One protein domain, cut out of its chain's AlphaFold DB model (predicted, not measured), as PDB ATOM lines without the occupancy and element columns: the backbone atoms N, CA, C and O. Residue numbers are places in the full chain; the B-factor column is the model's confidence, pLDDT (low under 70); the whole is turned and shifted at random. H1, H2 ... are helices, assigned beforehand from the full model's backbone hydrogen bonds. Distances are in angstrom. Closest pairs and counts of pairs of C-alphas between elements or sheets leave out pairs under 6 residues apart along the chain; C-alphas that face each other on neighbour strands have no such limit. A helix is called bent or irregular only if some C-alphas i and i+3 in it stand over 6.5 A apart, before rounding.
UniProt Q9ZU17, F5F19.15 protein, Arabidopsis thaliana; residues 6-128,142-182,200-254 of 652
ATOM      1  N   LEU A   6     -11.924  47.397 -29.031       83.62
ATOM      2  CA  LEU A   6     -11.421  48.579 -29.726       83.62
ATOM      3  C   LEU A   6      -9.925  48.817 -29.461       83.62
ATOM      4  O   LEU A   6      -9.146  48.967 -30.401       83.62
ATOM      5  N   GLU A   7      -9.487  48.797 -28.196       82.69
ATOM      6  CA  GLU A   7      -8.063  48.918 -27.871       82.69
ATOM      7  C   GLU A   7      -7.278  47.682 -28.320       82.69
ATOM      8  O   GLU A   7      -6.159  47.834 -28.800       82.69
ATOM      9  N   PHE A   8      -7.858  46.476 -28.234       84.44
ATOM     10  CA  PHE A   8      -7.239  45.259 -28.768       84.44
ATOM     11  C   PHE A   8      -6.979  45.385 -30.273       84.44
ATOM     12  O   PHE A   8      -5.849  45.179 -30.714       84.44
ATOM     13  N   ALA A   9      -7.978  45.790 -31.060       82.56
ATOM     14  CA  ALA A   9      -7.829  46.053 -32.488       82.56
ATOM     15  C   ALA A   9      -6.804  47.168 -32.755       82.56
ATOM     16  O   ALA A   9      -5.968  47.037 -33.642       82.56
ATOM     17  N   SER A  10      -6.796  48.237 -31.952       77.38
ATOM     18  CA  SER A  10      -5.873  49.364 -32.141       77.38
ATOM     19  C   SER A  10      -4.409  49.029 -31.811       77.38
ATOM     20  O   SER A  10      -3.508  49.592 -32.431       77.38
ATOM     21  N   VAL A  11      -4.133  48.116 -30.866       76.06
ATOM     22  CA  VAL A  11      -2.751  47.695 -30.523       76.06
ATOM     23  C   VAL A  11      -2.284  46.431 -31.242       76.06
ATOM     24  O   VAL A  11      -1.081  46.207 -31.332       76.06
ATOM     25  N   THR A  12      -3.203  45.597 -31.738       78.75
ATOM     26  CA  THR A  12      -2.865  44.377 -32.492       78.75
ATOM     27  C   THR A  12      -3.075  44.506 -33.993       78.75
ATOM     28  O   THR A  12      -2.559  43.666 -34.709       78.75
ATOM     29  N   GLY A  13      -3.841  45.488 -34.478       74.75
ATOM     30  CA  GLY A  13      -4.235  45.672 -35.884       74.75
ATOM     31  C   GLY A  13      -5.061  44.539 -36.510       74.75
ATOM     32  O   GLY A  13      -5.355  44.599 -37.702       74.75
ATOM     33  N   LEU A  14      -5.382  43.478 -35.760       80.88
ATOM     34  CA  LEU A  14      -6.017  42.274 -36.296       80.88
ATOM     35  C   LEU A  14      -7.473  42.547 -36.715       80.88
ATOM     36  O   LEU A  14      -8.136  43.372 -36.082       80.88
ATOM     37  N   PRO A  15      -8.013  41.833 -37.723       81.69
ATOM     38  CA  PRO A  15      -9.419  41.958 -38.094       81.69
ATOM     39  C   PRO A  15     -10.309  41.556 -36.910       81.69
ATOM     40  O   PRO A  15     -10.260  40.420 -36.437       81.69
ATOM     41  N   CYS A  16     -11.094  42.511 -36.412       86.00
ATOM     42  CA  CYS A  16     -11.930  42.380 -35.213       86.00
ATOM     43  C   CYS A  16     -13.430  42.598 -35.491       86.00
ATOM     44  O   CYS A  16     -14.201  42.775 -34.551       86.00
ATOM     45  N   GLY A  17     -13.837  42.591 -36.765       85.19
ATOM     46  CA  GLY A  17     -15.241  42.697 -37.168       85.19
ATOM     47  C   GLY A  17     -16.107  41.537 -36.667       85.19
ATOM     48  O   GLY A  17     -15.640  40.647 -35.950       85.19
ATOM     49  N   GLU A  18     -17.383  41.571 -37.026       88.81
ATOM     50  CA  GLU A  18     -18.361  40.546 -36.661       88.81
ATOM     51  C   GLU A  18     -18.008  39.164 -37.235       88.81
ATOM     52  O   GLU A  18     -17.326  39.039 -38.255       88.81
ATOM     53  N   PHE A  19     -18.457  38.112 -36.547       90.19
ATOM     54  CA  PHE A  19     -18.332  36.743 -37.040       90.19
ATOM     55  C   PHE A  19     -19.335  36.490 -38.181       90.19
ATOM     56  O   PHE A  19     -20.436  37.035 -38.126       90.19
ATOM     57  N   PRO A  20     -19.009  35.645 -39.179       88.06
ATOM     58  CA  PRO A  20     -19.991  35.190 -40.165       88.06
ATOM     59  C   PRO A  20     -21.182  34.490 -39.496       88.06
ATOM     60  O   PRO A  20     -20.982  33.778 -38.511       88.06
ATOM     61  N   ASP A  21     -22.384  34.602 -40.069       85.69
ATOM     62  CA  ASP A  21     -23.625  34.036 -39.505       85.69
ATOM     63  C   ASP A  21     -23.557  32.520 -39.229       85.69
ATOM     64  O   ASP A  21     -24.258  32.009 -38.355       85.69
ATOM     65  N   GLU A  22     -22.702  31.777 -39.944       84.94
ATOM     66  CA  GLU A  22     -22.519  30.334 -39.722       84.94
ATOM     67  C   GLU A  22     -21.545  29.993 -38.570       84.94
ATOM     68  O   GLU A  22     -21.281  28.814 -38.320       84.94
ATOM     69  N   TYR A  23     -20.973  30.989 -37.883       87.00
ATOM     70  CA  TYR A  23     -19.923  30.817 -36.875       87.00
ATOM     71  C   TYR A  23     -20.386  31.206 -35.459       87.00
ATOM     72  O   TYR A  23     -20.337  32.365 -35.056       87.00
ATOM     73  N   ASP A  24     -20.736  30.207 -34.644       85.06
ATOM     74  CA  ASP A  24     -20.912  30.368 -33.191       85.06
ATOM     75  C   ASP A  24     -19.555  30.189 -32.469       85.06
ATOM     76  O   ASP A  24     -19.019  29.082 -32.516       85.06
ATOM     77  N   PRO A  25     -18.966  31.196 -31.790       81.56
ATOM     78  CA  PRO A  25     -17.675  31.078 -31.090       81.56
ATOM     79  C   PRO A  25     -17.674  30.133 -29.868       81.56
ATOM     80  O   PRO A  25     -16.597  29.765 -29.380       81.56
ATOM     81  N   GLU A  26     -18.848  29.740 -29.365       78.00
ATOM     82  CA  GLU A  26     -19.012  28.743 -28.301       78.00
ATOM     83  C   GLU A  26     -19.198  27.322 -28.864       78.00
ATOM     84  O   GLU A  26     -18.932  26.353 -28.145       78.00
ATOM     85  N   ASP A  27     -19.581  27.166 -30.142       79.81
ATOM     86  CA  ASP A  27     -19.630  25.846 -30.776       79.81
ATOM     87  C   ASP A  27     -18.221  25.275 -30.994       79.81
ATOM     88  O   ASP A  27     -17.336  25.872 -31.629       79.81
ATOM     89  N   SER A  28     -18.060  24.059 -30.477       72.38
ATOM     90  CA  SER A  28     -16.871  23.221 -30.540       72.38
ATOM     91  C   SER A  28     -17.255  21.919 -31.253       72.38
ATOM     92  O   SER A  28     -17.412  20.885 -30.587       72.38
ATOM     93  N   PRO A  29     -17.417  21.944 -32.591       70.81
ATOM     94  CA  PRO A  29     -17.977  20.827 -33.336       70.81
ATOM     95  C   PRO A  29     -17.121  19.573 -33.152       70.81
ATOM     96  O   PRO A  29     -15.906  19.574 -33.371       70.81
ATOM     97  N   VAL A  30     -17.763  18.487 -32.720       65.75
ATOM     98  CA  VAL A  30     -17.096  17.199 -32.513       65.75
ATOM     99  C   VAL A  30     -16.858  16.543 -33.869       65.75
ATOM    100  O   VAL A  30     -17.769  16.438 -34.686       65.75
ATOM    101  N   TYR A  31     -15.627  16.078 -34.090       65.50
ATOM    102  CA  TYR A  31     -15.246  15.321 -35.279       65.50
ATOM    103  C   TYR A  31     -16.179  14.107 -35.485       65.50
ATOM    104  O   TYR A  31     -16.310  13.273 -34.586       65.50
ATOM    105  N   ASP A  32     -16.742  13.966 -36.687       67.38
ATOM    106  CA  ASP A  32     -17.585  12.839 -37.113       67.38
ATOM    107  C   ASP A  32     -16.801  11.880 -38.032       67.38
ATOM    108  O   ASP A  32     -16.353  12.263 -39.113       67.38
ATOM    109  N   ASP A  33     -16.650  10.616 -37.618       64.00
ATOM    110  CA  ASP A  33     -15.989   9.557 -38.404       64.00
ATOM    111  C   ASP A  33     -16.766   9.125 -39.662       64.00
ATOM    112  O   ASP A  33     -16.200   8.443 -40.516       64.00
ATOM    113  N   GLY A  34     -18.024   9.549 -39.825       62.00
ATOM    114  CA  GLY A  34     -18.812   9.334 -41.040       62.00
ATOM    115  C   GLY A  34     -18.570  10.349 -42.165       62.00
ATOM    116  O   GLY A  34     -18.924  10.069 -43.313       62.00
ATOM    117  N   LYS A  35     -17.974  11.519 -41.885       69.31
ATOM    118  CA  LYS A  35     -17.795  12.598 -42.876       69.31
ATOM    119  C   LYS A  35     -16.369  12.689 -43.416       69.31
ATOM    120  O   LYS A  35     -15.384  12.486 -42.709       69.31
ATOM    121  N   LYS A  36     -16.252  13.100 -44.686       67.81
ATOM    122  CA  LYS A  36     -14.997  13.658 -45.208       67.81
ATOM    123  C   LYS A  36     -14.734  14.979 -44.485       67.81
ATOM    124  O   LYS A  36     -15.533  15.901 -44.608       67.81
ATOM    125  N   SER A  37     -13.628  15.037 -43.758       82.44
ATOM    126  CA  SER A  37     -13.138  16.215 -43.041       82.44
ATOM    127  C   SER A  37     -11.747  16.577 -43.567       82.44
ATOM    128  O   SER A  37     -10.930  15.685 -43.838       82.44
ATOM    129  N   TYR A  38     -11.481  17.876 -43.696       88.00
ATOM    130  CA  TYR A  38     -10.216  18.422 -44.182       88.00
ATOM    131  C   TYR A  38      -9.029  18.089 -43.263       88.00
ATOM    132  O   TYR A  38      -7.899  17.958 -43.735       88.00
ATOM    133  N   TRP A  39      -9.272  17.827 -41.973       89.69
ATOM    134  CA  TRP A  39      -8.269  17.294 -41.040       89.69
ATOM    135  C   TRP A  39      -7.502  16.087 -41.600       89.69
ATOM    136  O   TRP A  39      -6.278  16.013 -41.467       89.69
ATOM    137  N   ASN A  40      -8.182  15.147 -42.261       87.81
ATOM    138  CA  ASN A  40      -7.527  13.949 -42.800       87.81
ATOM    139  C   ASN A  40      -6.620  14.236 -44.003       87.81
ATOM    140  O   ASN A  40      -5.713  13.453 -44.274       87.81
ATOM    141  N   GLU A  41      -6.856  15.340 -44.709       88.88
ATOM    142  CA  GLU A  41      -6.025  15.800 -45.821       88.88
ATOM    143  C   GLU A  41      -4.838  16.629 -45.302       88.88
ATOM    144  O   GLU A  41      -3.681  16.358 -45.632       88.88
ATOM    145  N   LEU A  42      -5.113  17.597 -44.420       87.25
ATOM    146  CA  LEU A  42      -4.117  18.540 -43.915       87.25
ATOM    147  C   LEU A  42      -3.164  17.917 -42.878       87.25
ATOM    148  O   LEU A  42      -1.963  18.202 -42.891       87.25
ATOM    149  N   ILE A  43      -3.676  17.070 -41.982       88.00
ATOM    150  CA  ILE A  43      -2.929  16.474 -40.858       88.00
ATOM    151  C   ILE A  43      -2.785  14.954 -41.026       88.00
ATOM    152  O   ILE A  43      -1.696  14.410 -40.811       88.00
ATOM    153  N   GLY A  44      -3.863  14.280 -41.429       85.25
ATOM    154  CA  GLY A  44      -3.967  12.820 -41.484       85.25
ATOM    155  C   GLY A  44      -4.859  12.238 -40.376       85.25
ATOM    156  O   GLY A  44      -5.352  12.975 -39.525       85.25
ATOM    157  N   PRO A  45      -5.050  10.906 -40.344       83.56
ATOM    158  CA  PRO A  45      -6.044  10.240 -39.489       83.56
ATOM    159  C   PRO A  45      -5.713  10.222 -37.985       83.56
ATOM    160  O   PRO A  45      -6.481   9.687 -37.186       83.56
ATOM    161  N   ASP A  46      -4.567  10.770 -37.570       82.75
ATOM    162  CA  ASP A  46      -4.196  10.862 -36.160       82.75
ATOM    163  C   ASP A  46      -4.807  12.123 -35.523       82.75
ATOM    164  O   ASP A  46      -4.387  13.254 -35.774       82.75
ATOM    165  N   LYS A  47      -5.803  11.910 -34.659       80.94
ATOM    166  CA  LYS A  47      -6.501  12.955 -33.887       80.94
ATOM    167  C   LYS A  47      -5.743  13.373 -32.616       80.94
ATOM    168  O   LYS A  47      -6.216  14.218 -31.856       80.94
ATOM    169  N   THR A  48      -4.590  12.762 -32.326       83.62
ATOM    170  CA  THR A  48      -3.781  13.056 -31.130       83.62
ATOM    171  C   THR A  48      -2.649  14.057 -31.374       83.62
ATOM    172  O   THR A  48      -2.119  14.592 -30.393       83.62
ATOM    173  N   VAL A  49      -2.355  14.346 -32.650       86.69
ATOM    174  CA  VAL A  49      -1.347  15.291 -33.163       86.69
ATOM    175  C   VAL A  49      -1.352  16.624 -32.415       86.69
ATOM    176  O   VAL A  49      -2.395  17.251 -32.222       86.69
ATOM    177  N   THR A  50      -0.163  17.090 -32.031       88.69
ATOM    178  CA  THR A  50       0.035  18.412 -31.424       88.69
ATOM    179  C   THR A  50       0.580  19.427 -32.431       88.69
ATOM    180  O   THR A  50       1.165  19.072 -33.457       88.69
ATOM    181  N   LEU A  51       0.498  20.717 -32.099       85.38
ATOM    182  CA  LEU A  51       1.185  21.784 -32.843       85.38
ATOM    183  C   LEU A  51       2.714  21.554 -32.905       85.38
ATOM    184  O   LEU A  51       3.370  21.922 -33.881       85.38
ATOM    185  N   GLY A  52       3.295  20.880 -31.905       84.44
ATOM    186  CA  GLY A  52       4.700  20.463 -31.926       84.44
ATOM    187  C   GLY A  52       5.002  19.420 -33.008       84.44
ATOM    188  O   GLY A  52       6.063  19.463 -33.634       84.44
ATOM    189  N   ASP A  53       4.054  18.523 -33.285       87.56
ATOM    190  CA  ASP A  53       4.164  17.526 -34.351       87.56
ATOM    191  C   ASP A  53       3.960  18.156 -35.737       87.56
ATOM    192  O   ASP A  53       4.651  17.782 -36.683       87.56
ATOM    193  N   ILE A  54       3.119  19.189 -35.854       86.81
ATOM    194  CA  ILE A  54       2.970  19.987 -37.086       86.81
ATOM    195  C   ILE A  54       4.238  20.799 -37.392       86.81
ATOM    196  O   ILE A  54       4.730  20.765 -38.522       86.81
ATOM    197  N   SER A  55       4.855  21.441 -36.392       84.94
ATOM    198  CA  SER A  55       6.194  22.035 -36.556       84.94
ATOM    199  C   SER A  55       7.231  20.970 -36.956       84.94
ATOM    200  O   SER A  55       8.062  21.196 -37.844       84.94
ATOM    201  N   ALA A  56       7.144  19.755 -36.400       83.38
ATOM    202  CA  ALA A  56       7.975  18.629 -36.822       83.38
ATOM    203  C   ALA A  56       7.673  18.138 -38.256       83.38
ATOM    204  O   ALA A  56       8.590  17.658 -38.922       83.38
ATOM    205  N   MET A  57       6.445  18.271 -38.764       82.69
ATOM    206  CA  MET A  57       6.090  17.988 -40.161       82.69
ATOM    207  C   MET A  57       6.697  19.032 -41.103       82.69
ATOM    208  O   MET A  57       7.420  18.655 -42.028       82.69
ATOM    209  N   LEU A  58       6.496  20.324 -40.824       80.19
ATOM    210  CA  LEU A  58       7.056  21.433 -41.608       80.19
ATOM    211  C   LEU A  58       8.589  21.404 -41.688       80.19
ATOM    212  O   LEU A  58       9.158  21.767 -42.716       80.19
ATOM    213  N   THR A  59       9.261  20.952 -40.627       76.56
ATOM    214  CA  THR A  59      10.729  20.855 -40.576       76.56
ATOM    215  C   THR A  59      11.260  19.543 -41.164       76.56
ATOM    216  O   THR A  59      12.134  19.578 -42.027       76.56
ATOM    217  N   LYS A  60      10.732  18.377 -40.757       74.19
ATOM    218  CA  LYS A  60      11.303  17.053 -41.103       74.19
ATOM    219  C   LYS A  60      10.728  16.424 -42.374       74.19
ATOM    220  O   LYS A  60      11.391  15.586 -42.979       74.19
ATOM    221  N   LYS A  61       9.505  16.786 -42.784       74.25
ATOM    222  CA  LYS A  61       8.855  16.296 -44.019       74.25
ATOM    223  C   LYS A  61       8.867  17.346 -45.144       74.25
ATOM    224  O   LYS A  61       8.176  17.174 -46.143       74.25
ATOM    225  N   ARG A  62       9.661  18.420 -45.017       61.50
ATOM    226  CA  ARG A  62       9.634  19.619 -45.882       61.50
ATOM    227  C   ARG A  62       9.753  19.348 -47.391       61.50
ATOM    228  O   ARG A  62       9.158  20.080 -48.176       61.50
ATOM    229  N   SER A  63      10.481  18.310 -47.802       64.62
ATOM    230  CA  SER A  63      10.623  17.902 -49.211       64.62
ATOM    231  C   SER A  63       9.447  17.082 -49.762       64.62
ATOM    232  O   SER A  63       9.396  16.850 -50.963       64.62
ATOM    233  N   LYS A  64       8.512  16.636 -48.911       75.88
ATOM    234  CA  LYS A  64       7.358  15.792 -49.280       75.88
ATOM    235  C   LYS A  64       6.006  16.513 -49.245       75.88
ATOM    236  O   LYS A  64       5.028  15.962 -49.728       75.88
ATOM    237  N   LEU A  65       5.941  17.700 -48.644       81.44
ATOM    238  CA  LEU A  65       4.730  18.525 -48.565       81.44
ATOM    239  C   LEU A  65       4.684  19.500 -49.751       81.44
ATOM    240  O   LEU A  65       5.727  20.057 -50.113       81.44
ATOM    241  N   SER A  66       3.504  19.763 -50.320       84.25
ATOM    242  CA  SER A  66       3.326  20.845 -51.305       84.25
ATOM    243  C   SER A  66       3.514  22.225 -50.649       84.25
ATOM    244  O   SER A  66       3.667  22.330 -49.429       84.25
ATOM    245  N   SER A  67       3.563  23.297 -51.441       81.62
ATOM    246  CA  SER A  67       3.698  24.653 -50.891       81.62
ATOM    247  C   SER A  67       2.417  25.159 -50.224       81.62
ATOM    248  O   SER A  67       2.509  25.704 -49.128       81.62
ATOM    249  N   ASP A  68       1.245  24.876 -50.797       84.44
ATOM    250  CA  ASP A  68      -0.058  25.114 -50.155       84.44
ATOM    251  C   ASP A  68      -0.173  24.374 -48.809       84.44
ATOM    252  O   ASP A  68      -0.464  24.969 -47.772       84.44
ATOM    253  N   HIS A  69       0.201  23.090 -48.782       86.69
ATOM    254  CA  HIS A  69       0.190  22.271 -47.564       86.69
ATOM    255  C   HIS A  69       1.100  22.862 -46.473       86.69
ATOM    256  O   HIS A  69       0.734  22.899 -45.299       86.69
ATOM    257  N   LYS A  70       2.278  23.386 -46.846       84.56
ATOM    258  CA  LYS A  70       3.164  24.107 -45.913       84.56
ATOM    259  C   LYS A  70       2.545  25.416 -45.418       84.56
ATOM    260  O   LYS A  70       2.705  25.734 -44.243       84.56
ATOM    261  N   LEU A  71       1.878  26.162 -46.297       85.31
ATOM    262  CA  LEU A  71       1.263  27.452 -45.995       85.31
ATOM    263  C   LEU A  71       0.106  27.294 -44.998       85.31
ATOM    264  O   LEU A  71       0.119  27.925 -43.943       85.31
ATOM    265  N   LYS A  72      -0.823  26.368 -45.257       89.31
ATOM    266  CA  LYS A  72      -1.950  26.058 -44.361       89.31
ATOM    267  C   LYS A  72      -1.483  25.557 -42.991       89.31
ATOM    268  O   LYS A  72      -1.939  26.052 -41.962       89.31
ATOM    269  N   LEU A  73      -0.490  24.661 -42.945       88.62
ATOM    270  CA  LEU A  73       0.121  24.228 -41.679       88.62
ATOM    271  C   LEU A  73       0.864  25.363 -40.943       88.62
ATOM    272  O   LEU A  73       0.942  25.334 -39.717       88.62
ATOM    273  N   ALA A  74       1.406  26.360 -41.649       86.81
ATOM    274  CA  ALA A  74       2.001  27.546 -41.031       86.81
ATOM    275  C   ALA A  74       0.940  28.497 -40.452       86.81
ATOM    276  O   ALA A  74       1.106  28.947 -39.318       86.81
ATOM    277  N   PHE A  75      -0.163  28.750 -41.164       87.94
ATOM    278  CA  PHE A  75      -1.292  29.526 -40.636       87.94
ATOM    279  C   PHE A  75      -1.900  28.880 -39.386       87.94
ATOM    280  O   PHE A  75      -2.118  29.566 -38.389       87.94
ATOM    281  N   LEU A  76      -2.056  27.553 -39.385       90.50
ATOM    282  CA  LEU A  76      -2.524  26.792 -38.226       90.50
ATOM    283  C   LEU A  76      -1.630  26.984 -36.984       90.50
ATOM    284  O   LEU A  76      -2.130  27.164 -35.877       90.50
ATOM    285  N   LEU A  77      -0.300  27.011 -37.160       87.62
ATOM    286  CA  LEU A  77       0.642  27.297 -36.069       87.62
ATOM    287  C   LEU A  77       0.579  28.747 -35.567       87.62
ATOM    288  O   LEU A  77       0.897  28.986 -34.404       87.62
ATOM    289  N   ILE A  78       0.196  29.707 -36.413       85.69
ATOM    290  CA  ILE A  78       0.021  31.112 -36.015       85.69
ATOM    291  C   ILE A  78      -1.283  31.269 -35.221       85.69
ATOM    292  O   ILE A  78      -1.267  31.824 -34.124       85.69
ATOM    293  N   VAL A  79      -2.395  30.731 -35.726       89.38
ATOM    294  CA  VAL A  79      -3.709  30.825 -35.074       89.38
ATOM    295  C   VAL A  79      -3.729  30.054 -33.753       89.38
ATOM    296  O   VAL A  79      -3.733  30.672 -32.687       89.38
ATOM    297  N   ASP A  80      -3.663  28.719 -33.782       87.38
ATOM    298  CA  ASP A  80      -3.766  27.905 -32.561       87.38
ATOM    299  C   ASP A  80      -2.554  28.088 -31.634       87.38
ATOM    300  O   ASP A  80      -2.681  28.005 -30.411       87.38
ATOM    301  N   GLY A  81      -1.367  28.337 -32.198       83.25
ATOM    302  CA  GLY A  81      -0.113  28.414 -31.444       83.25
ATOM    303  C   GLY A  81       0.252  29.791 -30.888       83.25
ATOM    304  O   GLY A  81       1.071  29.843 -29.970       83.25
ATOM    305  N   VAL A  82      -0.319  30.888 -31.407       83.50
ATOM    306  CA  VAL A  82       0.028  32.261 -30.980       83.50
ATOM    307  C   VAL A  82      -1.198  33.113 -30.655       83.50
ATOM    308  O   VAL A  82      -1.193  33.763 -29.613       83.50
ATOM    309  N   LEU A  83      -2.228  33.129 -31.508       84.62
ATOM    310  CA  LEU A  83      -3.404  33.990 -31.306       84.62
ATOM    311  C   LEU A  83      -4.407  33.409 -30.299       84.62
ATOM    312  O   LEU A  83      -5.026  34.158 -29.543       84.62
ATOM    313  N   ILE A  84      -4.571  32.085 -30.296       86.75
ATOM    314  CA  ILE A  84      -5.568  31.375 -29.484       86.75
ATOM    315  C   ILE A  84      -4.921  30.685 -28.276       86.75
ATOM    316  O   ILE A  84      -5.431  30.796 -27.160       86.75
ATOM    317  N   ALA A  85      -3.785  30.004 -28.485       79.62
ATOM    318  CA  ALA A  85      -2.803  29.560 -27.480       79.62
ATOM    319  C   ALA A  85      -3.370  28.953 -26.170       79.62
ATOM    320  O   ALA A  85      -2.779  29.067 -25.088       79.62
ATOM    321  N   SER A  86      -4.518  28.277 -26.254       68.69
ATOM    322  CA  SER A  86      -5.339  27.901 -25.093       68.69
ATOM    323  C   SER A  86      -4.650  26.912 -24.145       68.69
ATOM    324  O   SER A  86      -4.792  27.009 -22.926       68.69
ATOM    325  N   ASN A  87      -3.858  25.980 -24.688       64.75
ATOM    326  CA  ASN A  87      -3.298  24.837 -23.969       64.75
ATOM    327  C   ASN A  87      -1.778  24.692 -24.161       64.75
ATOM    328  O   ASN A  87      -1.225  25.037 -25.198       64.75
ATOM    329  N   GLN A  88      -1.077  24.164 -23.147       52.19
ATOM    330  CA  GLN A  88       0.389  23.972 -23.190       52.19
ATOM    331  C   GLN A  88       0.814  22.924 -24.230       52.19
ATOM    332  O   GLN A  88       1.768  23.124 -24.977       52.19
ATOM    333  N   THR A  89       0.091  21.808 -24.282       55.66
ATOM    334  CA  THR A  89       0.098  20.872 -25.407       55.66
ATOM    335  C   THR A  89      -1.066  21.233 -26.318       55.66
ATOM    336  O   THR A  89      -2.076  20.530 -26.339       55.66
ATOM    337  N   GLY A  90      -0.956  22.362 -27.022       68.00
ATOM    338  CA  GLY A  90      -1.929  22.724 -28.046       68.00
ATOM    339  C   GLY A  90      -2.065  21.584 -29.056       68.00
ATOM    340  O   GLY A  90      -1.089  21.199 -29.708       68.00
ATOM    341  N   ARG A  91      -3.269  21.019 -29.144       82.81
ATOM    342  CA  ARG A  91      -3.734  20.330 -30.347       82.81
ATOM    343  C   ARG A  91      -4.359  21.382 -31.261       82.81
ATOM    344  O   ARG A  91      -4.874  22.363 -30.729       82.81
ATOM    345  N   PRO A  92      -4.329  21.190 -32.585       86.12
ATOM    346  CA  PRO A  92      -5.099  22.029 -33.488       86.12
ATOM    347  C   PRO A  92      -6.587  21.994 -33.142       86.12
ATOM    348  O   PRO A  92      -7.129  20.930 -32.823       86.12
ATOM    349  N   THR A  93      -7.246  23.140 -33.229       88.12
ATOM    350  CA  THR A  93      -8.690  23.247 -33.044       88.12
ATOM    351  C   THR A  93      -9.369  22.776 -34.325       88.12
ATOM    352  O   THR A  93      -9.168  23.356 -35.391       88.12
ATOM    353  N   PHE A  94     -10.187  21.721 -34.229       87.31
ATOM    354  CA  PHE A  94     -10.820  21.067 -35.383       87.31
ATOM    355  C   PHE A  94     -11.500  22.062 -36.339       87.31
ATOM    356  O   PHE A  94     -11.250  22.049 -37.539       87.31
ATOM    357  N   LYS A  95     -12.259  23.006 -35.778       88.62
ATOM    358  CA  LYS A  95     -12.948  24.088 -36.491       88.62
ATOM    359  C   LYS A  95     -12.021  24.947 -37.363       88.62
ATOM    360  O   LYS A  95     -12.364  25.259 -38.499       88.62
ATOM    361  N   TYR A  96     -10.837  25.307 -36.862       90.62
ATOM    362  CA  TYR A  96      -9.868  26.120 -37.608       90.62
ATOM    363  C   TYR A  96      -9.132  25.293 -38.673       90.62
ATOM    364  O   TYR A  96      -8.747  25.829 -39.708       90.62
ATOM    365  N   VAL A  97      -8.970  23.985 -38.441       90.88
ATOM    366  CA  VAL A  97      -8.449  23.047 -39.444       90.88
ATOM    367  C   VAL A  97      -9.419  22.900 -40.612       90.88
ATOM    368  O   VAL A  97      -8.973  22.978 -41.750       90.88
ATOM    369  N   GLU A  98     -10.723  22.752 -40.369       90.38
ATOM    370  CA  GLU A  98     -11.713  22.691 -41.455       90.38
ATOM    371  C   GLU A  98     -11.807  24.017 -42.231       90.38
ATOM    372  O   GLU A  98     -11.894  23.990 -43.457       90.38
ATOM    373  N   MET A  99     -11.684  25.179 -41.569       90.75
ATOM    374  CA  MET A  99     -11.637  26.469 -42.276       90.75
ATOM    375  C   MET A  99     -10.432  26.607 -43.222       90.75
ATOM    376  O   MET A  99     -10.537  27.324 -44.205       90.75
ATOM    377  N   LEU A 100      -9.319  25.888 -43.013       92.19
ATOM    378  CA  LEU A 100      -8.175  25.899 -43.944       92.19
ATOM    379  C   LEU A 100      -8.439  25.181 -45.281       92.19
ATOM    380  O   LEU A 100      -7.552  25.180 -46.141       92.19
ATOM    381  N   ALA A 101      -9.620  24.589 -45.485       90.75
ATOM    382  CA  ALA A 101     -10.060  24.137 -46.804       90.75
ATOM    383  C   ALA A 101     -10.255  25.322 -47.773       90.75
ATOM    384  O   ALA A 101      -9.875  25.226 -48.939       90.75
ATOM    385  N   ASP A 102     -10.779  26.443 -47.265       90.44
ATOM    386  CA  ASP A 102     -10.999  27.701 -47.982       90.44
ATOM    387  C   ASP A 102     -10.063  28.773 -47.407       90.44
ATOM    388  O   ASP A 102     -10.299  29.351 -46.343       90.44
ATOM    389  N   LEU A 103      -8.954  29.023 -48.106       87.69
ATOM    390  CA  LEU A 103      -7.926  29.936 -47.613       87.69
ATOM    391  C   LEU A 103      -8.379  31.407 -47.629       87.69
ATOM    392  O   LEU A 103      -7.891  32.191 -46.817       87.69
ATOM    393  N   GLU A 104      -9.318  31.787 -48.494       86.62
ATOM    394  CA  GLU A 104      -9.812  33.165 -48.598       86.62
ATOM    395  C   GLU A 104     -10.800  33.470 -47.464       86.62
ATOM    396  O   GLU A 104     -10.651  34.472 -46.752       86.62
ATOM    397  N   LYS A 105     -11.734  32.549 -47.183       88.19
ATOM    398  CA  LYS A 105     -12.597  32.632 -45.993       88.19
ATOM    399  C   LYS A 105     -11.790  32.529 -44.694       88.19
ATOM    400  O   LYS A 105     -12.099  33.226 -43.731       88.19
ATOM    401  N   PHE A 106     -10.707  31.747 -44.666       89.25
ATOM    402  CA  PHE A 106      -9.786  31.708 -43.523       89.25
ATOM    403  C   PHE A 106      -9.040  33.037 -43.309       89.25
ATOM    404  O   PHE A 106      -8.823  33.433 -42.165       89.25
ATOM    405  N   LEU A 107      -8.622  33.728 -44.375       85.88
ATOM    406  CA  LEU A 107      -7.864  34.983 -44.277       85.88
ATOM    407  C   LEU A 107      -8.742  36.212 -44.003       85.88
ATOM    408  O   LEU A 107      -8.278  37.146 -43.351       85.88
ATOM    409  N   SER A 108      -9.997  36.206 -44.456       86.75
ATOM    410  CA  SER A 108     -10.981  37.258 -44.152       86.75
ATOM    411  C   SER A 108     -11.622  37.126 -42.761       86.75
ATOM    412  O   SER A 108     -12.184  38.097 -42.256       86.75
ATOM    413  N   PHE A 109     -11.508  35.961 -42.113       88.38
ATOM    414  CA  PHE A 109     -12.073  35.699 -40.787       88.38
ATOM    415  C   PHE A 109     -11.537  36.666 -39.697       88.38
ATOM    416  O   PHE A 109     -10.330  36.942 -39.655       88.38
ATOM    417  N   PRO A 110     -12.382  37.147 -38.756       90.44
ATOM    418  CA  PRO A 110     -11.995  38.085 -37.697       90.44
ATOM    419  C   PRO A 110     -11.190  37.422 -36.561       90.44
ATOM    420  O   PRO A 110     -11.606  37.359 -35.399       90.44
ATOM    421  N   TRP A 111      -9.978  36.955 -36.879       88.94
ATOM    422  CA  TRP A 111      -9.047  36.338 -35.927       88.94
ATOM    423  C   TRP A 111      -8.718  37.217 -34.719       88.94
ATOM    424  O   TRP A 111      -8.380  36.693 -33.660       88.94
ATOM    425  N   GLY A 112      -8.834  38.539 -34.851       89.06
ATOM    426  CA  GLY A 112      -8.689  39.467 -33.740       89.06
ATOM    427  C   GLY A 112      -9.850  39.394 -32.745       89.06
ATOM    428  O   GLY A 112      -9.592  39.359 -31.545       89.06
ATOM    429  N   ARG A 113     -11.108  39.272 -33.203       90.38
ATOM    430  CA  ARG A 113     -12.274  39.124 -32.305       90.38
ATOM    431  C   ARG A 113     -12.246  37.771 -31.588       90.38
ATOM    432  O   ARG A 113     -12.431  37.726 -30.374       90.38
ATOM    433  N   GLU A 114     -11.910  36.690 -32.294       90.44
ATOM    434  CA  GLU A 114     -11.705  35.359 -31.693       90.44
ATOM    435  C   GLU A 114     -10.546  35.368 -30.669       90.44
ATOM    436  O   GLU A 114     -10.702  34.910 -29.537       90.44
ATOM    437  N   SER A 115      -9.396  35.955 -31.020       89.50
ATOM    438  CA  SER A 115      -8.240  36.065 -30.118       89.50
ATOM    439  C   SER A 115      -8.531  36.932 -28.888       89.50
ATOM    440  O   SER A 115      -8.165  36.553 -27.771       89.50
ATOM    441  N   PHE A 116      -9.247  38.051 -29.053       89.81
ATOM    442  CA  PHE A 116      -9.729  38.875 -27.946       89.81
ATOM    443  C   PHE A 116     -10.632  38.063 -27.013       89.81
ATOM    444  O   PHE A 116     -10.344  37.998 -25.816       89.81
ATOM    445  N   MET A 117     -11.639  37.363 -27.554       89.00
ATOM    446  CA  MET A 117     -12.547  36.501 -26.784       89.00
ATOM    447  C   MET A 117     -11.786  35.477 -25.937       89.00
ATOM    448  O   MET A 117     -11.985  35.418 -24.725       89.00
ATOM    449  N   LYS A 118     -10.843  34.729 -26.526       87.69
ATOM    450  CA  LYS A 118     -10.034  33.743 -25.780       87.69
ATOM    451  C   LYS A 118      -9.031  34.383 -24.812       87.69
ATOM    452  O   LYS A 118      -8.583  33.715 -23.883       87.69
ATOM    453  N   THR A 119      -8.694  35.664 -24.979       87.94
ATOM    454  CA  THR A 119      -7.872  36.424 -24.019       87.94
ATOM    455  C   THR A 119      -8.696  36.851 -22.800       87.94
ATOM    456  O   THR A 119      -8.250  36.656 -21.667       87.94
ATOM    457  N   ILE A 120      -9.909  37.381 -23.008       88.00
ATOM    458  CA  ILE A 120     -10.795  37.807 -21.912       88.00
ATOM    459  C   ILE A 120     -11.467  36.634 -21.191       88.00
ATOM    460  O   ILE A 120     -11.737  36.763 -20.002       88.00
ATOM    461  N   GLU A 121     -11.649  35.478 -21.842       84.31
ATOM    462  CA  GLU A 121     -12.206  34.247 -21.249       84.31
ATOM    463  C   GLU A 121     -11.520  33.876 -19.920       84.31
ATOM    464  O   GLU A 121     -12.169  33.435 -18.977       84.31
ATOM    465  N   ALA A 122     -10.203  34.093 -19.831       75.75
ATOM    466  CA  ALA A 122      -9.415  33.848 -18.624       75.75
ATOM    467  C   ALA A 122      -9.577  34.943 -17.545       75.75
ATOM    468  O   ALA A 122      -9.313  34.688 -16.376       75.75
ATOM    469  N   MET A 123      -9.984  36.159 -17.913       78.94
ATOM    470  CA  MET A 123     -10.205  37.277 -16.983       78.94
ATOM    471  C   MET A 123     -11.653  37.361 -16.471       78.94
ATOM    472  O   MET A 123     -11.910  38.008 -15.457       78.94
ATOM    473  N   THR A 124     -12.604  36.744 -17.173       81.88
ATOM    474  CA  THR A 124     -14.031  36.732 -16.820       81.88
ATOM    475  C   THR A 124     -14.398  35.572 -15.888       81.88
ATOM    476  O   THR A 124     -13.793  34.505 -15.984       81.88
ATOM    477  N   PRO A 125     -15.428  35.709 -15.027       78.25
ATOM    478  CA  PRO A 125     -15.964  34.575 -14.279       78.25
ATOM    479  C   PRO A 125     -16.489  33.496 -15.230       78.25
ATOM    480  O   PRO A 125     -17.137  33.811 -16.229       78.25
ATOM    481  N   GLU A 126     -16.269  32.226 -14.893       71.88
ATOM    482  CA  GLU A 126     -16.769  31.092 -15.677       71.88
ATOM    483  C   GLU A 126     -18.289  31.207 -15.897       71.88
ATOM    484  O   GLU A 126     -19.068  31.335 -14.942       71.88
ATOM    485  N   LYS A 127     -18.724  31.151 -17.166       68.44
ATOM    486  CA  LYS A 127     -20.147  31.157 -17.531       68.44
ATOM    487  C   LYS A 127     -20.857  30.032 -16.767       68.44
ATOM    488  O   LYS A 127     -20.416  28.884 -16.797       68.44
ATOM    489  N   ARG A 128     -21.973  30.333 -16.089       56.88
ATOM    490  CA  ARG A 128     -22.780  29.331 -15.361       56.88
ATOM    491  C   ARG A 128     -23.501  28.408 -16.356       56.88
ATOM    492  O   ARG A 128     -24.692  28.580 -16.605       56.88
ATOM    493  N   ASP A 142     -19.083  29.502  -6.192       77.44
ATOM    494  CA  ASP A 142     -19.523  30.608  -7.043       77.44
ATOM    495  C   ASP A 142     -18.451  30.956  -8.088       77.44
ATOM    496  O   ASP A 142     -17.271  31.021  -7.737       77.44
ATOM    497  N   PRO A 143     -18.819  31.261  -9.348       79.38
ATOM    498  CA  PRO A 143     -17.846  31.536 -10.410       79.38
ATOM    499  C   PRO A 143     -17.026  32.804 -10.135       79.38
ATOM    500  O   PRO A 143     -15.844  32.860 -10.460       79.38
ATOM    501  N   ILE A 144     -17.621  33.799  -9.467       81.12
ATOM    502  CA  ILE A 144     -16.922  35.015  -9.022       81.12
ATOM    503  C   ILE A 144     -15.897  34.668  -7.929       81.12
ATOM    504  O   ILE A 144     -14.774  35.157  -7.963       81.12
ATOM    505  N   GLN A 145     -16.245  33.775  -6.997       80.12
ATOM    506  CA  GLN A 145     -15.322  33.313  -5.954       80.12
ATOM    507  C   GLN A 145     -14.219  32.408  -6.527       80.12
ATOM    508  O   GLN A 145     -13.096  32.438  -6.029       80.12
ATOM    509  N   ASN A 146     -14.497  31.638  -7.586       82.38
ATOM    510  CA  ASN A 146     -13.471  30.906  -8.334       82.38
ATOM    511  C   ASN A 146     -12.489  31.888  -8.999       82.38
ATOM    512  O   ASN A 146     -11.287  31.786  -8.771       82.38
ATOM    513  N   LEU A 147     -12.991  32.904  -9.714       82.25
ATOM    514  CA  LEU A 147     -12.151  33.943 -10.320       82.25
ATOM    515  C   LEU A 147     -11.301  34.687  -9.276       82.25
ATOM    516  O   LEU A 147     -10.102  34.843  -9.476       82.25
ATOM    517  N   VAL A 148     -11.870  35.098  -8.136       81.06
ATOM    518  CA  VAL A 148     -11.100  35.747  -7.055       81.06
ATOM    519  C   VAL A 148      -9.982  34.828  -6.544       81.06
ATOM    520  O   VAL A 148      -8.833  35.256  -6.476       81.06
ATOM    521  N   LYS A 149     -10.266  33.541  -6.290       82.44
ATOM    522  CA  LYS A 149      -9.249  32.541  -5.899       82.44
ATOM    523  C   LYS A 149      -8.188  32.288  -6.979       82.44
ATOM    524  O   LYS A 149      -7.085  31.859  -6.647       82.44
ATOM    525  N   GLN A 150      -8.501  32.513  -8.256       79.69
ATOM    526  CA  GLN A 150      -7.547  32.428  -9.368       79.69
ATOM    527  C   GLN A 150      -6.677  33.691  -9.475       79.69
ATOM    528  O   GLN A 150      -5.467  33.582  -9.654       79.69
ATOM    529  N   LEU A 151      -7.260  34.881  -9.304       79.81
ATOM    530  CA  LEU A 151      -6.549  36.165  -9.349       79.81
ATOM    531  C   LEU A 151      -5.696  36.431  -8.093       79.81
ATOM    532  O   LEU A 151      -4.710  37.156  -8.170       79.81
ATOM    533  N   GLN A 152      -6.019  35.803  -6.958       77.75
ATOM    534  CA  GLN A 152      -5.176  35.779  -5.752       77.75
ATOM    535  C   GLN A 152      -3.894  34.929  -5.909       77.75
ATOM    536  O   GLN A 152      -3.071  34.885  -4.990       77.75
ATOM    537  N   GLN A 153      -3.696  34.226  -7.033       80.06
ATOM    538  CA  GLN A 153      -2.522  33.372  -7.238       80.06
ATOM    539  C   GLN A 153      -1.271  34.174  -7.613       80.06
ATOM    540  O   GLN A 153      -1.298  35.079  -8.440       80.06
ATOM    541  N   ILE A 154      -0.133  33.738  -7.063       71.44
ATOM    542  CA  ILE A 154       1.226  34.255  -7.320       71.44
ATOM    543  C   ILE A 154       1.584  34.324  -8.819       71.44
ATOM    544  O   ILE A 154       2.358  35.183  -9.241       71.44
ATOM    545  N   THR A 155       1.026  33.412  -9.616       74.44
ATOM    546  CA  THR A 155       1.142  33.370 -11.077       74.44
ATOM    547  C   THR A 155      -0.219  33.044 -11.670       74.44
ATOM    548  O   THR A 155      -0.771  31.987 -11.363       74.44
ATOM    549  N   PHE A 156      -0.714  33.892 -12.566       77.25
ATOM    550  CA  PHE A 156      -1.942  33.643 -13.315       77.25
ATOM    551  C   PHE A 156      -1.634  33.280 -14.776       77.25
ATOM    552  O   PHE A 156      -0.756  33.884 -15.398       77.25
ATOM    553  N   ARG A 157      -2.350  32.299 -15.346       76.94
ATOM    554  CA  ARG A 157      -2.184  31.890 -16.749       76.94
ATOM    555  C   ARG A 157      -3.274  32.498 -17.629       76.94
ATOM    556  O   ARG A 157      -4.414  32.047 -17.612       76.94
ATOM    557  N   LEU A 158      -2.868  33.410 -18.505       80.50
ATOM    558  CA  LEU A 158      -3.706  33.881 -19.605       80.50
ATOM    559  C   LEU A 158      -3.777  32.856 -20.755       80.50
ATOM    560  O   LEU A 158      -2.822  32.119 -21.023       80.50
ATOM    561  N   LYS A 159      -4.937  32.834 -21.417       84.06
ATOM    562  CA  LYS A 159      -5.212  32.194 -22.715       84.06
ATOM    563  C   LYS A 159      -5.181  33.275 -23.815       84.06
ATOM    564  O   LYS A 159      -4.945  34.445 -23.505       84.06
ATOM    565  N   GLY A 160      -5.420  32.910 -25.076       85.12
ATOM    566  CA  GLY A 160      -5.473  33.869 -26.182       85.12
ATOM    567  C   GLY A 160      -4.119  34.524 -26.455       85.12
ATOM    568  O   GLY A 160      -3.076  33.873 -26.380       85.12
ATOM    569  N   PHE A 161      -4.129  35.829 -26.730       85.31
ATOM    570  CA  PHE A 161      -2.953  36.614 -27.096       85.31
ATOM    571  C   PHE A 161      -2.612  37.664 -26.016       85.31
ATOM    572  O   PHE A 161      -2.799  38.867 -26.221       85.31
ATOM    573  N   PRO A 162      -2.050  37.256 -24.858       82.69
ATOM    574  CA  PRO A 162      -1.744  38.170 -23.751       82.69
ATOM    575  C   PRO A 162      -0.707  39.248 -24.099       82.69
ATOM    576  O   PRO A 162      -0.620  40.261 -23.410       82.69
ATOM    577  N   HIS A 163       0.044  39.086 -25.194       80.81
ATOM    578  CA  HIS A 163       0.928  40.126 -25.722       80.81
ATOM    579  C   HIS A 163       0.171  41.412 -26.106       80.81
ATOM    580  O   HIS A 163       0.766  42.486 -26.047       80.81
ATOM    581  N   ALA A 164      -1.134  41.354 -26.410       82.62
ATOM    582  CA  ALA A 164      -1.956  42.550 -26.616       82.62
ATOM    583  C   ALA A 164      -1.959  43.481 -25.388       82.62
ATOM    584  O   ALA A 164      -1.873  44.696 -25.537       82.62
ATOM    585  N   LEU A 165      -1.967  42.923 -24.172       84.38
ATOM    586  CA  LEU A 165      -1.889  43.686 -22.917       84.38
ATOM    587  C   LEU A 165      -0.512  44.341 -22.738       84.38
ATOM    588  O   LEU A 165      -0.401  45.438 -22.197       84.38
ATOM    589  N   GLN A 166       0.545  43.676 -23.211       80.12
ATOM    590  CA  GLN A 166       1.904  44.211 -23.189       80.12
ATOM    591  C   GLN A 166       2.069  45.359 -24.200       80.12
ATOM    592  O   GLN A 166       2.665  46.381 -23.867       80.12
ATOM    593  N   LEU A 167       1.502  45.224 -25.403       79.62
ATOM    594  CA  LEU A 167       1.453  46.293 -26.410       79.62
ATOM    595  C   LEU A 167       0.624  47.489 -25.912       79.62
ATOM    596  O   LEU A 167       1.072  48.629 -26.018       79.62
ATOM    597  N   LEU A 168      -0.527  47.232 -25.281       82.38
ATOM    598  CA  LEU A 168      -1.345  48.241 -24.602       82.38
ATOM    599  C   LEU A 168      -0.546  48.997 -23.530       82.38
ATOM    600  O   LEU A 168      -0.571  50.227 -23.513       82.38
ATOM    601  N   ALA A 169       0.182  48.284 -22.667       80.62
ATOM    602  CA  ALA A 169       0.999  48.898 -21.624       80.62
ATOM    603  C   ALA A 169       2.125  49.770 -22.207       80.62
ATOM    604  O   ALA A 169       2.331  50.879 -21.727       80.62
ATOM    605  N   PHE A 170       2.810  49.329 -23.269       77.31
ATOM    606  CA  PHE A 170       3.835  50.151 -23.924       77.31
ATOM    607  C   PHE A 170       3.268  51.383 -24.637       77.31
ATOM    608  O   PHE A 170       3.896  52.437 -24.576       77.31
ATOM    609  N   ARG A 171       2.090  51.283 -25.276       76.75
ATOM    610  CA  ARG A 171       1.448  52.427 -25.950       76.75
ATOM    611  C   ARG A 171       0.964  53.485 -24.956       76.75
ATOM    612  O   ARG A 171       1.166  54.664 -25.199       76.75
ATOM    613  N   ASN A 172       0.355  53.065 -23.845       78.88
ATOM    614  CA  ASN A 172      -0.255  53.975 -22.867       78.88
ATOM    615  C   ASN A 172       0.705  54.424 -21.744       78.88
ATOM    616  O   ASN A 172       0.437  55.416 -21.072       78.88
ATOM    617  N   ILE A 173       1.809  53.705 -21.500       79.44
ATOM    618  CA  ILE A 173       2.831  54.062 -20.503       79.44
ATOM    619  C   ILE A 173       4.167  54.295 -21.232       79.44
ATOM    620  O   ILE A 173       5.046  53.427 -21.204       79.44
ATOM    621  N   PRO A 174       4.389  55.474 -21.848       72.06
ATOM    622  CA  PRO A 174       5.620  55.752 -22.599       72.06
ATOM    623  C   PRO A 174       6.890  55.633 -21.739       72.06
ATOM    624  O   PRO A 174       7.959  55.284 -22.237       72.06
ATOM    625  N   GLY A 175       6.777  55.819 -20.419       71.56
ATOM    626  CA  GLY A 175       7.869  55.565 -19.475       71.56
ATOM    627  C   GLY A 175       8.347  54.103 -19.415       71.56
ATOM    628  O   GLY A 175       9.499  53.863 -19.065       71.56
ATOM    629  N   MET A 176       7.526  53.112 -19.791       74.44
ATOM    630  CA  MET A 176       7.990  51.720 -19.904       74.44
ATOM    631  C   MET A 176       8.921  51.507 -21.103       74.44
ATOM    632  O   MET A 176       9.759  50.607 -21.054       74.44
ATOM    633  N   VAL A 177       8.827  52.348 -22.138       69.38
ATOM    634  CA  VAL A 177       9.779  52.354 -23.260       69.38
ATOM    635  C   VAL A 177      11.121  52.938 -22.801       69.38
ATOM    636  O   VAL A 177      12.157  52.344 -23.081       69.38
ATOM    637  N   ASP A 178      11.113  53.998 -21.981       70.69
ATOM    638  CA  ASP A 178      12.330  54.579 -21.372       70.69
ATOM    639  C   ASP A 178      13.106  53.579 -20.468       70.69
ATOM    640  O   ASP A 178      14.286  53.788 -20.172       70.69
ATOM    641  N   LEU A 179      12.474  52.484 -20.010       69.88
ATOM    642  CA  LEU A 179      13.136  51.403 -19.258       69.88
ATOM    643  C   LEU A 179      13.883  50.399 -20.152       69.88
ATOM    644  O   LEU A 179      14.760  49.684 -19.654       69.88
ATOM    645  N   MET A 180      13.539  50.324 -21.440       65.56
ATOM    646  CA  MET A 180      14.182  49.448 -22.415       65.56
ATOM    647  C   MET A 180      15.410  50.150 -22.996       65.56
ATOM    648  O   MET A 180      15.302  51.060 -23.814       65.56
ATOM    649  N   LYS A 181      16.606  49.714 -22.596       56.41
ATOM    650  CA  LYS A 181      17.867  50.256 -23.120       56.41
ATOM    651  C   LYS A 181      18.162  49.635 -24.480       56.41
ATOM    652  O   LYS A 181      18.956  48.697 -24.575       56.41
ATOM    653  N   PHE A 182      17.484  50.116 -25.513       52.84
ATOM    654  CA  PHE A 182      17.914  49.910 -26.892       52.84
ATOM    655  C   PHE A 182      19.219  50.684 -27.135       52.84
ATOM    656  O   PHE A 182      19.413  51.754 -26.561       52.84
ATOM    657  N   GLN A 200      16.675  42.076 -21.736       54.91
ATOM    658  CA  GLN A 200      16.087  43.103 -20.880       54.91
ATOM    659  C   GLN A 200      14.604  42.822 -20.612       54.91
ATOM    660  O   GLN A 200      13.701  43.539 -21.036       54.91
ATOM    661  N   LEU A 201      14.383  41.757 -19.852       60.09
ATOM    662  CA  LEU A 201      13.188  41.563 -19.053       60.09
ATOM    663  C   LEU A 201      13.010  42.781 -18.127       60.09
ATOM    664  O   LEU A 201      13.872  43.033 -17.282       60.09
ATOM    665  N   ILE A 202      11.912  43.529 -18.264       68.12
ATOM    666  CA  ILE A 202      11.605  44.630 -17.339       68.12
ATOM    667  C   ILE A 202      11.264  44.014 -15.980       68.12
ATOM    668  O   ILE A 202      10.273  43.299 -15.838       68.12
ATOM    669  N   THR A 203      12.106  44.256 -14.977       72.50
ATOM    670  CA  THR A 203      11.931  43.672 -13.642       72.50
ATOM    671  C   THR A 203      10.951  44.488 -12.797       72.50
ATOM    672  O   THR A 203      10.898  45.714 -12.907       72.50
ATOM    673  N   LEU A 204      10.211  43.825 -11.900       71.50
ATOM    674  CA  LEU A 204       9.225  44.468 -11.018       71.50
ATOM    675  C   LEU A 204       9.768  45.717 -10.272       71.50
ATOM    676  O   LEU A 204       9.069  46.729 -10.252       71.50
ATOM    677  N   PRO A 205      11.014  45.740  -9.738       76.12
ATOM    678  CA  PRO A 205      11.565  46.948  -9.122       76.12
ATOM    679  C   PRO A 205      11.707  48.132 -10.086       76.12
ATOM    680  O   PRO A 205      11.529  49.266  -9.662       76.12
ATOM    681  N   GLN A 206      11.984  47.904 -11.376       74.12
ATOM    682  CA  GLN A 206      12.037  48.984 -12.372       74.12
ATOM    683  C   GLN A 206      10.649  49.587 -12.618       74.12
ATOM    684  O   GLN A 206      10.545  50.798 -12.792       74.12
ATOM    685  N   ILE A 207       9.593  48.765 -12.581       77.81
ATOM    686  CA  ILE A 207       8.201  49.221 -12.711       77.81
ATOM    687  C   ILE A 207       7.799  50.046 -11.481       77.81
ATOM    688  O   ILE A 207       7.328  51.167 -11.643       77.81
ATOM    689  N   HIS A 208       8.087  49.580 -10.260       75.12
ATOM    690  CA  HIS A 208       7.845  50.363  -9.036       75.12
ATOM    691  C   HIS A 208       8.660  51.678  -8.991       75.12
ATOM    692  O   HIS A 208       8.177  52.707  -8.510       75.12
ATOM    693  N   SER A 209       9.895  51.684  -9.508       77.00
ATOM    694  CA  SER A 209      10.698  52.910  -9.648       77.00
ATOM    695  C   SER A 209      10.110  53.891 -10.669       77.00
ATOM    696  O   SER A 209      10.218  55.100 -10.467       77.00
ATOM    697  N   LEU A 210       9.478  53.386 -11.736       76.50
ATOM    698  CA  LEU A 210       8.759  54.191 -12.725       76.50
ATOM    699  C   LEU A 210       7.475  54.787 -12.134       76.50
ATOM    700  O   LEU A 210       7.273  55.994 -12.210       76.50
ATOM    701  N   GLU A 211       6.646  53.949 -11.511       76.44
ATOM    702  CA  GLU A 211       5.389  54.315 -10.848       76.44
ATOM    703  C   GLU A 211       5.600  55.437  -9.818       76.44
ATOM    704  O   GLU A 211       4.867  56.423  -9.792       76.44
ATOM    705  N   SER A 212       6.661  55.329  -9.014       73.00
ATOM    706  CA  SER A 212       7.018  56.332  -8.003       73.00
ATOM    707  C   SER A 212       7.661  57.614  -8.554       73.00
ATOM    708  O   SER A 212       7.772  58.588  -7.811       73.00
ATOM    709  N   ASN A 213       8.082  57.642  -9.825       68.50
ATOM    710  CA  ASN A 213       8.758  58.781 -10.464       68.50
ATOM    711  C   ASN A 213       8.256  58.991 -11.904       68.50
ATOM    712  O   ASN A 213       9.042  59.070 -12.854       68.50
ATOM    713  N   LEU A 214       6.934  59.053 -12.070       67.75
ATOM    714  CA  LEU A 214       6.279  59.076 -13.373       67.75
ATOM    715  C   LEU A 214       6.534  60.409 -14.120       67.75
ATOM    716  O   LEU A 214       5.847  61.404 -13.911       67.75
ATOM    717  N   LYS A 215       7.560  60.442 -14.985       65.31
ATOM    718  CA  LYS A 215       8.013  61.655 -15.709       65.31
ATOM    719  C   LYS A 215       7.108  62.101 -16.863       65.31
ATOM    720  O   LYS A 215       7.242  63.223 -17.341       65.31
ATOM    721  N   ARG A 216       6.264  61.200 -17.359       67.44
ATOM    722  CA  ARG A 216       5.322  61.384 -18.472       67.44
ATOM    723  C   ARG A 216       3.947  60.906 -17.983       67.44
ATOM    724  O   ARG A 216       3.937  59.993 -17.156       67.44
ATOM    725  N   PRO A 217       2.818  61.466 -18.446       70.81
ATOM    726  CA  PRO A 217       1.498  60.931 -18.111       70.81
ATOM    727  C   PRO A 217       1.332  59.474 -18.583       70.81
ATOM    728  O   PRO A 217       2.066  59.006 -19.455       70.81
ATOM    729  N   VAL A 218       0.365  58.769 -17.987       79.44
ATOM    730  CA  VAL A 218      -0.195  57.524 -18.540       79.44
ATOM    731  C   VAL A 218      -1.473  57.881 -19.273       79.44
ATOM    732  O   VAL A 218      -2.361  58.488 -18.671       79.44
ATOM    733  N   ASP A 219      -1.601  57.440 -20.516       76.38
ATOM    734  CA  ASP A 219      -2.832  57.617 -21.273       76.38
ATOM    735  C   ASP A 219      -3.893  56.610 -20.774       76.38
ATOM    736  O   ASP A 219      -3.645  55.402 -20.657       76.38
ATOM    737  N   PRO A 220      -5.080  57.072 -20.345       74.81
ATOM    738  CA  PRO A 220      -6.067  56.192 -19.726       74.81
ATOM    739  C   PRO A 220      -6.909  55.425 -20.758       74.81
ATOM    740  O   PRO A 220      -7.425  54.355 -20.415       74.81
ATOM    741  N   LEU A 221      -7.013  55.962 -21.977       74.06
ATOM    742  CA  LEU A 221      -7.748  55.485 -23.151       74.06
ATOM    743  C   LEU A 221      -6.897  55.775 -24.398       74.06
ATOM    744  O   LEU A 221      -6.178  56.771 -24.419       74.06
ATOM    745  N   ILE A 222      -7.036  54.964 -25.449       71.75
ATOM    746  CA  ILE A 222      -6.474  55.280 -26.772       71.75
ATOM    747  C   ILE A 222      -7.451  56.233 -27.477       71.75
ATOM    748  O   ILE A 222      -8.605  55.868 -27.697       71.75
ATOM    749  N   GLY A 223      -7.008  57.455 -27.781       59.38
ATOM    750  CA  GLY A 223      -7.857  58.533 -28.299       59.38
ATOM    751  C   GLY A 223      -7.734  58.799 -29.804       59.38
ATOM    752  O   GLY A 223      -6.681  58.592 -30.395       59.38
ATOM    753  N   GLU A 224      -8.829  59.315 -30.369       49.31
ATOM    754  CA  GLU A 224      -8.963  60.122 -31.603       49.31
ATOM    755  C   GLU A 224      -8.528  59.544 -32.970       49.31
ATOM    756  O   GLU A 224      -9.196  59.851 -33.956       49.31
ATOM    757  N   ASP A 225      -7.549  58.638 -33.068       48.66
ATOM    758  CA  ASP A 225      -7.173  57.979 -34.343       48.66
ATOM    759  C   ASP A 225      -8.310  57.113 -34.941       48.66
ATOM    760  O   ASP A 225      -8.245  56.669 -36.087       48.66
ATOM    761  N   ILE A 226      -9.357  56.837 -34.157       50.69
ATOM    762  CA  ILE A 226     -10.437  55.892 -34.472       50.69
ATOM    763  C   ILE A 226     -11.729  56.639 -34.843       50.69
ATOM    764  O   ILE A 226     -12.805  56.363 -34.320       50.69
ATOM    765  N   ASN A 227     -11.612  57.602 -35.760       44.84
ATOM    766  CA  ASN A 227     -12.740  58.343 -36.348       44.84
ATOM    767  C   ASN A 227     -13.344  57.627 -37.583       44.84
ATOM    768  O   ASN A 227     -14.054  58.220 -38.392       44.84
ATOM    769  N   VAL A 228     -13.010  56.343 -37.746       52.69
ATOM    770  CA  VAL A 228     -13.688  55.387 -38.632       52.69
ATOM    771  C   VAL A 228     -14.904  54.847 -37.883       52.69
ATOM    772  O   VAL A 228     -14.834  54.698 -36.663       52.69
ATOM    773  N   ASP A 229     -15.987  54.538 -38.600       56.66
ATOM    774  CA  ASP A 229     -17.186  53.922 -38.023       56.66
ATOM    775  C   ASP A 229     -16.822  52.755 -37.085       56.66
ATOM    776  O   ASP A 229     -16.090  51.836 -37.464       56.66
ATOM    777  N   GLN A 230     -17.285  52.841 -35.836       62.41
ATOM    778  CA  GLN A 230     -16.975  51.887 -34.768       62.41
ATOM    779  C   GLN A 230     -18.039  50.785 -34.642       62.41
ATOM    780  O   GLN A 230     -17.890  49.921 -33.782       62.41
ATOM    781  N   SER A 231     -19.064  50.779 -35.506       65.50
ATOM    782  CA  SER A 231     -20.099  49.735 -35.597       65.50
ATOM    783  C   SER A 231     -19.527  48.312 -35.520       65.50
ATOM    784  O   SER A 231     -19.933  47.529 -34.665       65.50
ATOM    785  N   TRP A 232     -18.485  48.016 -36.308       71.56
ATOM    786  CA  TRP A 232     -17.808  46.710 -36.339       71.56
ATOM    787  C   TRP A 232     -17.244  46.251 -34.985       71.56
ATOM    788  O   TRP A 232     -16.901  45.073 -34.855       71.56
ATOM    789  N   ALA A 233     -17.074  47.158 -34.015       70.94
ATOM    790  CA  ALA A 233     -16.503  46.909 -32.693       70.94
ATOM    791  C   ALA A 233     -17.557  46.727 -31.586       70.94
ATOM    792  O   ALA A 233     -17.189  46.315 -30.481       70.94
ATOM    793  N   GLU A 234     -18.833  47.021 -31.867       71.94
ATOM    794  CA  GLU A 234     -19.949  46.773 -30.947       71.94
ATOM    795  C   GLU A 234     -20.206  45.251 -30.793       71.94
ATOM    796  O   GLU A 234     -19.569  44.396 -31.436       71.94
ATOM    797  N   TRP A 235     -21.122  44.887 -29.893       77.00
ATOM    798  CA  TRP A 235     -21.595  43.512 -29.712       77.00
ATOM    799  C   TRP A 235     -23.119  43.465 -29.786       77.00
ATOM    800  O   TRP A 235     -23.802  44.321 -29.226       77.00
ATOM    801  N   ASN A 236     -23.658  42.416 -30.412       71.25
ATOM    802  CA  ASN A 236     -25.105  42.214 -30.562       71.25
ATOM    803  C   ASN A 236     -25.839  42.058 -29.211       71.25
ATOM    804  O   ASN A 236     -27.058  42.206 -29.147       71.25
ATOM    805  N   ASP A 237     -25.101  41.793 -28.129       71.38
ATOM    806  CA  ASP A 237     -25.556  41.746 -26.739       71.38
ATOM    807  C   ASP A 237     -24.993  42.888 -25.852       71.38
ATOM    808  O   ASP A 237     -25.048  42.795 -24.623       71.38
ATOM    809  N   GLU A 238     -24.475  43.989 -26.425       73.12
ATOM    810  CA  GLU A 238     -23.853  45.079 -25.649       73.12
ATOM    811  C   GLU A 238     -24.859  45.883 -24.803       73.12
ATOM    812  O   GLU A 238     -25.482  46.862 -25.229       73.12
ATOM    813  N   VAL A 239     -24.963  45.516 -23.524       74.50
ATOM    814  CA  VAL A 239     -25.724  46.272 -22.524       74.50
ATOM    815  C   VAL A 239     -24.944  47.525 -22.104       74.50
ATOM    816  O   VAL A 239     -23.974  47.449 -21.350       74.50
ATOM    817  N   LYS A 240     -25.410  48.703 -22.541       73.81
ATOM    818  CA  LYS A 240     -24.804  50.015 -22.231       73.81
ATOM    819  C   LYS A 240     -24.891  50.353 -20.729       73.81
ATOM    820  O   LYS A 240     -25.850  50.976 -20.265       73.81
ATOM    821  N   ASP A 241     -23.882  49.943 -19.952       79.38
ATOM    822  CA  ASP A 241     -23.794  50.207 -18.507       79.38
ATOM    823  C   ASP A 241     -23.495  51.687 -18.212       79.38
ATOM    824  O   ASP A 241     -22.408  52.207 -18.484       79.38
ATOM    825  N   ARG A 242     -24.450  52.343 -17.541       83.62
ATOM    826  CA  ARG A 242     -24.353  53.732 -17.065       83.62
ATOM    827  C   ARG A 242     -23.111  53.987 -16.204       83.62
ATOM    828  O   ARG A 242     -22.591  55.100 -16.229       83.62
ATOM    829  N   LYS A 243     -22.619  52.992 -15.454       82.38
ATOM    830  CA  LYS A 243     -21.393  53.108 -14.644       82.38
ATOM    831  C   LYS A 243     -20.147  53.183 -15.519       82.38
ATOM    832  O   LYS A 243     -19.277  54.007 -15.257       82.38
ATOM    833  N   VAL A 244     -20.078  52.377 -16.581       80.50
ATOM    834  CA  VAL A 244     -18.986  52.427 -17.565       80.50
ATOM    835  C   VAL A 244     -19.030  53.749 -18.335       80.50
ATOM    836  O   VAL A 244     -17.997  54.397 -18.486       80.50
ATOM    837  N   SER A 245     -20.219  54.220 -18.734       82.00
ATOM    838  CA  SER A 245     -20.387  55.549 -19.346       82.00
ATOM    839  C   SER A 245     -19.917  56.681 -18.421       82.00
ATOM    840  O   SER A 245     -19.176  57.558 -18.860       82.00
ATOM    841  N   TYR A 246     -20.286  56.641 -17.136       87.25
ATOM    842  CA  TYR A 246     -19.839  57.605 -16.124       87.25
ATOM    843  C   TYR A 246     -18.315  57.580 -15.929       87.25
ATOM    844  O   TYR A 246     -17.679  58.631 -15.933       87.25
ATOM    845  N   MET A 247     -17.713  56.390 -15.840       83.38
ATOM    846  CA  MET A 247     -16.258  56.225 -15.739       83.38
ATOM    847  C   MET A 247     -15.517  56.776 -16.963       83.38
ATOM    848  O   MET A 247     -14.522  57.483 -16.799       83.38
ATOM    849  N   ASN A 248     -16.012  56.517 -18.177       81.44
ATOM    850  CA  ASN A 248     -15.460  57.104 -19.401       81.44
ATOM    851  C   ASN A 248     -15.580  58.640 -19.377       81.44
ATOM    852  O   ASN A 248     -14.621  59.327 -19.714       81.44
ATOM    853  N   GLY A 249     -16.712  59.182 -18.912       83.75
ATOM    854  CA  GLY A 249     -16.907  60.624 -18.725       83.75
ATOM    855  C   GLY A 249     -15.898  61.244 -17.753       83.75
ATOM    856  O   GLY A 249     -15.248  62.229 -18.099       83.75
ATOM    857  N   LEU A 250     -15.688  60.635 -16.580       86.06
ATOM    858  CA  LEU A 250     -14.661  61.072 -15.626       86.06
ATOM    859  C   LEU A 250     -13.266  61.096 -16.268       86.06
ATOM    860  O   LEU A 250     -12.551  62.091 -16.142       86.06
ATOM    861  N   ILE A 251     -12.902  60.043 -17.005       82.94
ATOM    862  CA  ILE A 251     -11.620  59.966 -17.714       82.94
ATOM    863  C   ILE A 251     -11.480  61.091 -18.756       82.94
ATOM    864  O   ILE A 251     -10.454  61.769 -18.771       82.94
ATOM    865  N   LEU A 252     -12.506  61.334 -19.578       81.56
ATOM    866  CA  LEU A 252     -12.508  62.399 -20.592       81.56
ATOM    867  C   LEU A 252     -12.438  63.806 -19.973       81.56
ATOM    868  O   LEU A 252     -11.803  64.693 -20.533       81.56
ATOM    869  N   THR A 253     -13.009  64.006 -18.781       84.19
ATOM    870  CA  THR A 253     -12.850  65.248 -17.994       84.19
ATOM    871  C   THR A 253     -11.510  65.354 -17.244       84.19
ATOM    872  O   THR A 253     -11.351  66.234 -16.399       84.19
ATOM    873  N   ALA A 254     -10.546  64.467 -17.526       83.06
ATOM    874  CA  ALA A 254      -9.236  64.384 -16.872       83.06
ATOM    875  C   ALA A 254      -9.307  64.273 -15.331       83.06
ATOM    876  O   ALA A 254      -8.472  64.819 -14.603       83.06
TER     877      ALA A 254
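What this domain is: This is residues 6 to 128, 142 to 182 and 200 to 254 of the 652 residues of the protein "F5F19.15 protein" of Arabidopsis thaliana (UniProt Q9ZU17). Picture two loose groups of helices joined through H7: at one end the longest helix, H4, has the short helices H2, H3, H5 and H6 around it, and beyond H7 a thinner chain of contacts runs through H1, H9, H10 and H11. H8 lies off to one side, touching no other helix, and H12 follows a long stretch with no named element, residues 212 to 241; residues 237 to 247, of which 242 to 247 belong to H12, stick out. The printed part has 219 residues with twelve named helices, H1 to H12 in order along the chain, and no named strand; its class is all helix, though under half of the residues, 104, are in named elements. The whole is only just loose, close to compact, with a radius of gyration of the C-alphas of 20.8 A and spans of 59 by 43 by 40 A.

Where its parts are: Find C-alpha 67 at (3.698, 24.653, -50.891); from there H4, residues 67 to 84, runs 24.3 A to C-alpha 84 at (-5.568, 31.375, -29.484). It is irregular, but only just: C-alphas 81 and 84 are 6.51 A apart. Before it look for H1, residues 6 to 12, beginning at C-alpha 6 at (-11.421, 48.579, -29.726), then H2, residues 39 to 42, and H3, residues 51 to 60, 13.9 A long. After it come H5, residues 94 to 99, H6, residues 103 to 108, and H7, residues 111 to 120, 14.2 A long. Past the first cut read H8, residues 143 to 151, 12.3 A long, H9, residues 163 to 172, 14.2 A long, and H10, residues 174 to 178. Past the second cut are H11, residues 204 to 211, 10.6 A long, and H12, residues 242 to 252, 15.1 A long, ending at C-alpha 252 at (-12.508, 62.399, -20.592).

How they stand to each other: Start at H4, the hub, which touches three helices. H3 and H4 form a helical hairpin, a shallow tilt of 30 degrees, opposite ways, with the C-alphas of Leu 58 and Lys 70 closest at 6.4 A. With residues 69 to 73 alone, H4 only just touches H2, with 3 pairs of C-alphas within 8 A; Leu 42 and His 69 are closest, their C-alphas 6.8 A apart. H2 also touches H5, where the closest C-alphas, Trp 39 and Val 97, are 6.0 A apart. H6 touches no helix, but is close to H4 without clearly touching, the closest C-alphas being Lys 72 and Leu 103 at 7.8 A. With residues 79 to 84 alone H4 touches H7, a shallow tilt of 29 degrees, the same way; look at the closest C-alphas, Leu 83 and Ser 115, 5.4 A apart. H1 touches H7, closest at the C-alphas of Ala 9 and Gly 112, 6.8 A, and is only just about perpendicular to it at 72 degrees. H1 touches H9 at 76 degrees, about perpendicular, with the closest C-alphas, Val 11 and Leu 167, 6.0 A apart. H9 and H10 only just touch, with 3 pairs of C-alphas within 8 A, and only at the corner; Phe 170 and Met 176 have the closest C-alphas, 6.0 A apart. H10 and H11 only just touch, with 3 such pairs, the closest C-alphas being Gly 175 and Leu 210 at 6.9 A. H8 and H12 touch no helix. In H1, H3 and H5 to H12 each O i to N i+4 pair is within hydrogen-bond range, in H4 13 of 14 are, and H2 is too short for such a pair.

The domain as a whole: The two C-alphas farthest apart, Gly 34 and Asn 213, are 64.3 A apart. Residues 129 to 141 and 183 to 199 are not printed, with gaps of 9.0 A from C-alpha 128 to C-alpha 142 and 9.3 A from C-alpha 182 to C-alpha 200. The links H1 to H2, H8 to H9 and H11 to H12 are long. The mean pLDDT of the printed part is 78.7; 37 residues are under 70, among them 30 to 36 and 223 to 231.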